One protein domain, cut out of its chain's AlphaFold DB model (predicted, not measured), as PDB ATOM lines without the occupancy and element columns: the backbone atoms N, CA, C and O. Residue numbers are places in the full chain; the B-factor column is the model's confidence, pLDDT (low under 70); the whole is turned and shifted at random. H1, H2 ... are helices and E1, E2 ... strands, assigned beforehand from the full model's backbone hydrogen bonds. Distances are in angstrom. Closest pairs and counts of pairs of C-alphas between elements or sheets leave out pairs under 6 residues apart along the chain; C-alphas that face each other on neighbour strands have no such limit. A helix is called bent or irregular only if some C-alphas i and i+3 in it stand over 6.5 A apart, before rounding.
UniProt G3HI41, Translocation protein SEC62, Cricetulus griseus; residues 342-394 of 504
ATOM      1  N   LYS A 342     157.599   7.187 126.173       77.75
ATOM      2  CA  LYS A 342     157.672   6.323 124.985       77.75
ATOM      3  C   LYS A 342     157.213   7.015 123.693       77.75
ATOM      4  O   LYS A 342     157.869   6.833 122.675       77.75
ATOM      5  N   THR A 343     156.130   7.800 123.699       81.75
ATOM      6  CA  THR A 343     155.676   8.507 122.484       81.75
ATOM      7  C   THR A 343     156.579   9.694 122.154       81.75
ATOM      8  O   THR A 343     156.834   9.931 120.977       81.75
ATOM      9  N   PHE A 344     157.163  10.359 123.157       82.75
ATOM     10  CA  PHE A 344     158.224  11.350 122.941       82.75
ATOM     11  C   PHE A 344     159.479  10.728 122.297       82.75
ATOM     12  O   PHE A 344     159.951  11.226 121.278       82.75
ATOM     13  N   VAL A 345     159.976   9.598 122.815       85.38
ATOM     14  CA  VAL A 345     161.130   8.878 122.234       85.38
ATOM     15  C   VAL A 345     160.832   8.382 120.813       85.38
ATOM     16  O   VAL A 345     161.654   8.577 119.921       85.38
ATOM     17  N   MET A 346     159.643   7.823 120.558       86.31
ATOM     18  CA  MET A 346     159.216   7.458 119.197       86.31
ATOM     19  C   MET A 346     159.147   8.676 118.261       86.31
ATOM     20  O   MET A 346     159.566   8.582 117.110       86.31
ATOM     21  N   GLY A 347     158.680   9.828 118.754       88.38
ATOM     22  CA  GLY A 347     158.682  11.091 118.015       88.38
ATOM     23  C   GLY A 347     160.093  11.567 117.652       88.38
ATOM     24  O   GLY A 347     160.327  11.948 116.509       88.38
ATOM     25  N   LEU A 348     161.054  11.467 118.578       87.69
ATOM     26  CA  LEU A 348     162.465  11.772 118.307       87.69
ATOM     27  C   LEU A 348     163.080  10.824 117.267       87.69
ATOM     28  O   LEU A 348     163.821  11.278 116.398       87.69
ATOM     29  N   ILE A 349     162.753   9.528 117.311       87.44
ATOM     30  CA  ILE A 349     163.210   8.548 116.311       87.44
ATOM     31  C   ILE A 349     162.627   8.878 114.926       87.44
ATOM     32  O   ILE A 349     163.365   8.897 113.942       87.44
ATOM     33  N   LEU A 350     161.336   9.213 114.838       90.06
ATOM     34  CA  LEU A 350     160.705   9.636 113.582       90.06
ATOM     35  C   LEU A 350     161.320  10.938 113.041       90.06
ATOM     36  O   LEU A 350     161.668  10.997 111.864       90.06
ATOM     37  N   ALA A 351     161.533  11.946 113.891       90.12
ATOM     38  CA  ALA A 351     162.188  13.198 113.506       90.12
ATOM     39  C   ALA A 351     163.635  12.975 113.020       90.12
ATOM     40  O   ALA A 351     164.036  13.542 112.003       90.12
ATOM     41  N   ARG A 352     164.398  12.095 113.687       87.06
ATOM     42  CA  ARG A 352     165.744  11.661 113.270       87.06
ATOM     43  C   ARG A 352     165.722  11.012 111.878       87.06
ATOM     44  O   ARG A 352     166.584  11.323 111.058       87.06
ATOM     45  N   CYS A 353     164.740  10.156 111.586       87.75
ATOM     46  CA  CYS A 353     164.573   9.544 110.263       87.75
ATOM     47  C   CYS A 353     164.171  10.562 109.182       87.75
ATOM     48  O   CYS A 353     164.728  10.535 108.087       87.75
ATOM     49  N   ILE A 354     163.258  11.490 109.485       92.19
ATOM     50  CA  ILE A 354     162.852  12.562 108.559       92.19
ATOM     51  C   ILE A 354     164.045  13.472 108.230       92.19
ATOM     52  O   ILE A 354     164.280  13.773 107.062       92.19
ATOM     53  N   LEU A 355     164.848  13.851 109.230       89.31
ATOM     54  CA  LEU A 355     166.054  14.661 109.037       89.31
ATOM     55  C   LEU A 355     167.103  13.950 108.166       89.31
ATOM     56  O   LEU A 355     167.672  14.576 107.271       89.31
ATOM     57  N   PHE A 356     167.315  12.643 108.375       87.81
ATOM     58  CA  PHE A 356     168.161  11.827 107.496       87.81
ATOM     59  C   PHE A 356     167.647  11.859 106.049       87.81
ATOM     60  O   PHE A 356     168.424  12.143 105.142       87.81
ATOM     61  N   LEU A 357     166.347  11.626 105.825       89.25
ATOM     62  CA  LEU A 357     165.753  11.612 104.482       89.25
ATOM     63  C   LEU A 357     165.858  12.972 103.778       89.25
ATOM     64  O   LEU A 357     166.206  13.012 102.601       89.25
ATOM     65  N   ILE A 358     165.625  14.082 104.486       91.25
ATOM     66  CA  ILE A 358     165.763  15.439 103.933       91.25
ATOM     67  C   ILE A 358     167.204  15.691 103.468       91.25
ATOM     68  O   ILE A 358     167.420  16.111 102.332       91.25
ATOM     69  N   ILE A 359     168.201  15.388 104.309       87.25
ATOM     70  CA  ILE A 359     169.621  15.586 103.971       87.25
ATOM     71  C   ILE A 359     170.053  14.638 102.843       87.25
ATOM     72  O   ILE A 359     170.757  15.053 101.920       87.25
ATOM     73  N   TRP A 360     169.603  13.384 102.871       87.69
ATOM     74  CA  TRP A 360     169.897  12.387 101.843       87.69
ATOM     75  C   TRP A 360     169.322  12.791 100.476       87.69
ATOM     76  O   TRP A 360     170.038  12.733  99.478       87.69
ATOM     77  N   LEU A 361     168.081  13.292 100.424       89.94
ATOM     78  CA  LEU A 361     167.453  13.790  99.192       89.94
ATOM     79  C   LEU A 361     168.138  15.058  98.663       89.94
ATOM     80  O   LEU A 361     168.551  15.078  97.504       89.94
ATOM     81  N   ILE A 362     168.320  16.087  99.503       88.75
ATOM     82  CA  ILE A 362     168.959  17.359  99.105       88.75
ATOM     83  C   ILE A 362     170.380  17.130  98.573       88.75
ATOM     84  O   ILE A 362     170.819  17.812  97.650       88.75
ATOM     85  N   THR A 363     171.101  16.150  99.123       85.75
ATOM     86  CA  THR A 363     172.483  15.856  98.722       85.75
ATOM     87  C   THR A 363     172.623  14.754  97.665       85.75
ATOM     88  O   THR A 363     173.744  14.318  97.381       85.75
ATOM     89  N   GLY A 364     171.520  14.292  97.065       83.25
ATOM     90  CA  GLY A 364     171.541  13.271  96.012       83.25
ATOM     91  C   GLY A 364     172.162  11.945  96.466       83.25
ATOM     92  O   GLY A 364     172.944  11.343  95.732       83.25
ATOM     93  N   GLY A 365     171.884  11.539  97.706       80.81
ATOM     94  CA  GLY A 365     172.379  10.316  98.337       80.81
ATOM     95  C   GLY A 365     173.827  10.364  98.840       80.81
ATOM     96  O   GLY A 365     174.328   9.352  99.324       80.81
ATOM     97  N   ARG A 366     174.519  11.509  98.740       78.31
ATOM     98  CA  ARG A 366     175.960  11.605  99.043       78.31
ATOM     99  C   ARG A 366     176.286  11.854 100.512       78.31
ATOM    100  O   ARG A 366     177.402  11.558 100.922       78.31
ATOM    101  N   HIS A 367     175.368  12.398 101.311       79.12
ATOM    102  CA  HIS A 367     175.604  12.638 102.738       79.12
ATOM    103  C   HIS A 367     174.638  11.816 103.591       79.12
ATOM    104  O   HIS A 367     173.422  11.971 103.514       79.12
ATOM    105  N   HIS A 368     175.199  10.959 104.439       79.88
ATOM    106  CA  HIS A 368     174.473  10.188 105.438       79.88
ATOM    107  C   HIS A 368     174.664  10.876 106.798       79.88
ATOM    108  O   HIS A 368     175.711  10.734 107.431       79.88
ATOM    109  N   PHE A 369     173.672  11.658 107.235       83.62
ATOM    110  CA  PHE A 369     173.696  12.355 108.526       83.62
ATOM    111  C   PHE A 369     172.802  11.645 109.545       83.62
ATOM    112  O   PHE A 369     171.578  11.652 109.421       83.62
ATOM    113  N   TRP A 370     173.410  11.063 110.577       78.81
ATOM    114  CA  TRP A 370     172.698  10.481 111.710       78.81
ATOM    115  C   TRP A 370     172.777  11.415 112.917       78.81
ATOM    116  O   TRP A 370     173.826  11.555 113.543       78.81
ATOM    117  N   PHE A 371     171.650  12.017 113.288       79.44
ATOM    118  CA  PHE A 371     171.509  12.708 114.570       79.44
ATOM    119  C   PHE A 371     171.369  11.691 115.713       79.44
ATOM    120  O   PHE A 371     170.665  10.694 115.550       79.44
ATOM    121  N   LEU A 372     172.019  11.935 116.857       78.06
ATOM    122  CA  LEU A 372     171.990  11.081 118.055       78.06
ATOM    123  C   LEU A 372     172.123   9.570 117.751       78.06
ATOM    124  O   LEU A 372     171.225   8.804 118.113       78.06
ATOM    125  N   PRO A 373     173.189   9.109 117.061       74.12
ATOM    126  CA  PRO A 373     173.327   7.728 116.583       74.12
ATOM    127  C   PRO A 373     173.036   6.667 117.654       74.12
ATOM    128  O   PRO A 373     172.269   5.742 117.379       74.12
ATOM    129  N   ASN A 374     173.545   6.864 118.875       75.69
ATOM    130  CA  ASN A 374     173.464   5.916 119.992       75.69
ATOM    131  C   ASN A 374     172.131   5.934 120.772       75.69
ATOM    132  O   ASN A 374     171.985   5.181 121.730       75.69
ATOM    133  N   LEU A 375     171.135   6.733 120.360       72.81
ATOM    134  CA  LEU A 375     169.830   6.854 121.040       72.81
ATOM    135  C   LEU A 375     169.046   5.530 121.159       72.81
ATOM    136  O   LEU A 375     168.143   5.423 121.984       72.81
ATOM    137  N   THR A 376     169.372   4.539 120.327       67.25
ATOM    138  CA  THR A 376     168.743   3.206 120.297       67.25
ATOM    139  C   THR A 376     169.754   2.069 120.490       67.25
ATOM    140  O   THR A 376     169.487   0.947 120.070       67.25
ATOM    141  N   ALA A 377     170.934   2.361 121.044       77.69
ATOM    142  CA  ALA A 377     171.937   1.360 121.401       77.69
ATOM    143  C   ALA A 377     171.872   1.057 122.906       77.69
ATOM    144  O   ALA A 377     171.547   1.945 123.695       77.69
ATOM    145  N   ASP A 378     172.233  -0.166 123.304       69.38
ATOM    146  CA  ASP A 378     172.305  -0.596 124.708       69.38
ATOM    147  C   ASP A 378     173.548  -0.014 125.414       69.38
ATOM    148  O   ASP A 378     174.480  -0.717 125.803       69.38
ATOM    149  N   VAL A 379     173.570   1.313 125.542       70.88
ATOM    150  CA  VAL A 379     174.594   2.104 126.236       70.88
ATOM    151  C   VAL A 379     173.960   2.924 127.362       70.88
ATOM    152  O   VAL A 379     172.745   3.133 127.392       70.88
ATOM    153  N   GLY A 380     174.773   3.402 128.308       74.31
ATOM    154  CA  GLY A 380     174.289   4.239 129.406       74.31
ATOM    155  C   GLY A 380     173.616   5.520 128.900       74.31
ATOM    156  O   GLY A 380     174.021   6.075 127.884       74.31
ATOM    157  N   PHE A 381     172.620   6.026 129.638       76.06
ATOM    158  CA  PHE A 381     171.796   7.181 129.233       76.06
ATOM    159  C   PHE A 381     172.605   8.396 128.748       76.06
ATOM    160  O   PHE A 381     172.170   9.092 127.842       76.06
ATOM    161  N   ILE A 382     173.780   8.659 129.329       75.06
ATOM    162  CA  ILE A 382     174.651   9.786 128.947       75.06
ATOM    163  C   ILE A 382     175.375   9.515 127.613       75.06
ATOM    164  O   ILE A 382     175.555  10.431 126.808       75.06
ATOM    165  N   ASP A 383     175.734   8.260 127.348       75.31
ATOM    166  CA  ASP A 383     176.411   7.817 126.125       75.31
ATOM    167  C   ASP A 383     175.436   7.660 124.947       75.31
ATOM    168  O   ASP A 383     175.830   7.806 123.791       75.31
ATOM    169  N   SER A 384     174.135   7.492 125.214       79.56
ATOM    170  CA  SER A 384     173.075   7.569 124.196       79.56
ATOM    171  C   SER A 384     173.079   8.909 123.436       79.56
ATOM    172  O   SER A 384     172.648   8.965 122.283       79.56
ATOM    173  N   PHE A 385     173.598   9.981 124.053       76.25
ATOM    174  CA  PHE A 385     173.731  11.318 123.458       76.25
ATOM    175  C   PHE A 385     175.144  11.635 122.929       76.25
ATOM    176  O   PHE A 385     175.411  12.777 122.545       76.25
ATOM    177  N   ARG A 386     176.070  10.662 122.911       75.69
ATOM    178  CA  ARG A 386     177.471  10.860 122.498       75.69
ATOM    179  C   ARG A 386     177.922   9.790 121.489       75.69
ATOM    180  O   ARG A 386     177.896   8.614 121.828       75.69
ATOM    181  N   PRO A 387     178.397  10.163 120.283       75.88
ATOM    182  CA  PRO A 387     178.456  11.520 119.735       75.88
ATOM    183  C   PRO A 387     177.054  12.083 119.441       75.88
ATOM    184  O   PRO A 387     176.115  11.335 119.178       75.88
ATOM    185  N   LEU A 388     176.919  13.414 119.460       74.50
ATOM    186  CA  LEU A 388     175.642  14.109 119.226       74.50
ATOM    187  C   LEU A 388     175.121  13.922 117.788       74.50
ATOM    188  O   LEU A 388     173.916  13.929 117.549       74.50
ATOM    189  N   TYR A 389     176.029  13.731 116.832       80.81
ATOM    190  CA  TYR A 389     175.734  13.352 115.455       80.81
ATOM    191  C   TYR A 389     176.909  12.569 114.856       80.81
ATOM    192  O   TYR A 389     178.044  12.679 115.322       80.81
ATOM    193  N   THR A 390     176.648  11.821 113.788       80.44
ATOM    194  CA  THR A 390     177.662  11.323 112.851       80.44
ATOM    195  C   THR A 390     177.300  11.729 111.426       80.44
ATOM    196  O   THR A 390     176.129  11.856 111.066       80.44
ATOM    197  N   HIS A 391     178.323  11.973 110.610       82.56
ATOM    198  CA  HIS A 391     178.188  12.426 109.228       82.56
ATOM    199  C   HIS A 391     179.169  11.647 108.362       82.56
ATOM    200  O   HIS A 391     180.376  11.706 108.577       82.56
ATOM    201  N   GLU A 392     178.642  10.881 107.412       78.12
ATOM    202  CA  GLU A 392     179.428  10.090 106.470       78.12
ATOM    203  C   GLU A 392     179.192  10.628 105.054       78.12
ATOM    204  O   GLU A 392     178.055  10.673 104.572       78.12
ATOM    205  N   TYR A 393     180.267  11.046 104.379       77.69
ATOM    206  CA  TYR A 393     180.217  11.504 102.992       77.69
ATOM    207  C   TYR A 393     180.606  10.379 102.029       77.69
ATOM    208  O   TYR A 393     181.753   9.932 101.988       77.69
ATOM    209  N   LYS A 394     179.643   9.950 101.216       69.50
ATOM    210  CA  LYS A 394     179.791   8.963 100.144       69.50
ATOM    211  C   LYS A 394     179.885   9.683  98.800       69.50
ATOM    212  O   LYS A 394     178.936   9.735  98.019       69.50
TER     213      LYS A 394
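What this domain is: This is residues 342 to 394 of the 504 residues of the protein "Translocation protein SEC62" of Cricetulus griseus (UniProt G3HI41). A long helix, H1, is followed at its far end by a turn back into a short ribbon of two strands; E1 runs beside H1, and E2 lies beyond E1, in the order helix, strand, strand. The short H2 and a long loop, residues 377 to 388, form the other end of the ribbon, between E1 and E2 along the chain. The printed part has 53 residues, with two named helices and two named strands in the order H1, E1, H2, E2; the sheet, E1 - E2, is antiparallel, and the class is mixed, helices and strands. The whole is only just compact, close to loose, with a radius of gyration of the C-alphas of 11.9 A, and is elongated, spanning 34 by 22 by 13 A.

Where its parts are: H1, residues 342 to 362, begins at C-alpha 342 (157.672, 6.323, 124.985) and is 30.3 A long. E1, residues 367 to 371, is 12.5 A long. H2, residues 373 to 376, is irregular: C-alphas 373 and 376 are 7.4 A apart. E2, residues 389 to 393, is 13.4 A long and ends at C-alpha 393 (180.217, 11.504, 102.992).

How they stand to each other: E1 and E2 are antiparallel neighbours at 172 degrees, with N 368 and O 392 at 2.9 A and N 390 and O 370 at 2.8 A, both within hydrogen-bond range. H1 and E1 have 13 pairs of C-alphas within 8 A; the closest are those of Phe 356 and Phe 369, 5.7 A. H1 and E2 are apart. H1 and H2 are near each other, with 6 pairs of C-alphas within 10 A. The closest C-alphas of H2 and E2 are those of Pro 373 and Tyr 389, 6.2 A. In H1 every O i to N i+4 pair is within hydrogen-bond range; H2 is too short for such a pair, and its one O i to N i+3 pair is not within range.

The domain as a whole: The two C-alphas farthest apart, those of Gly 364 and Gly 380, are 34.7 A apart. The printed part has no cut. The link from H2 to E2, 12 residues, is long; those from H1 to E1 and from E1 to H2 are tight. The mean pLDDT of the printed part is 81.2, and residues 376, 378 and 394 are under 70.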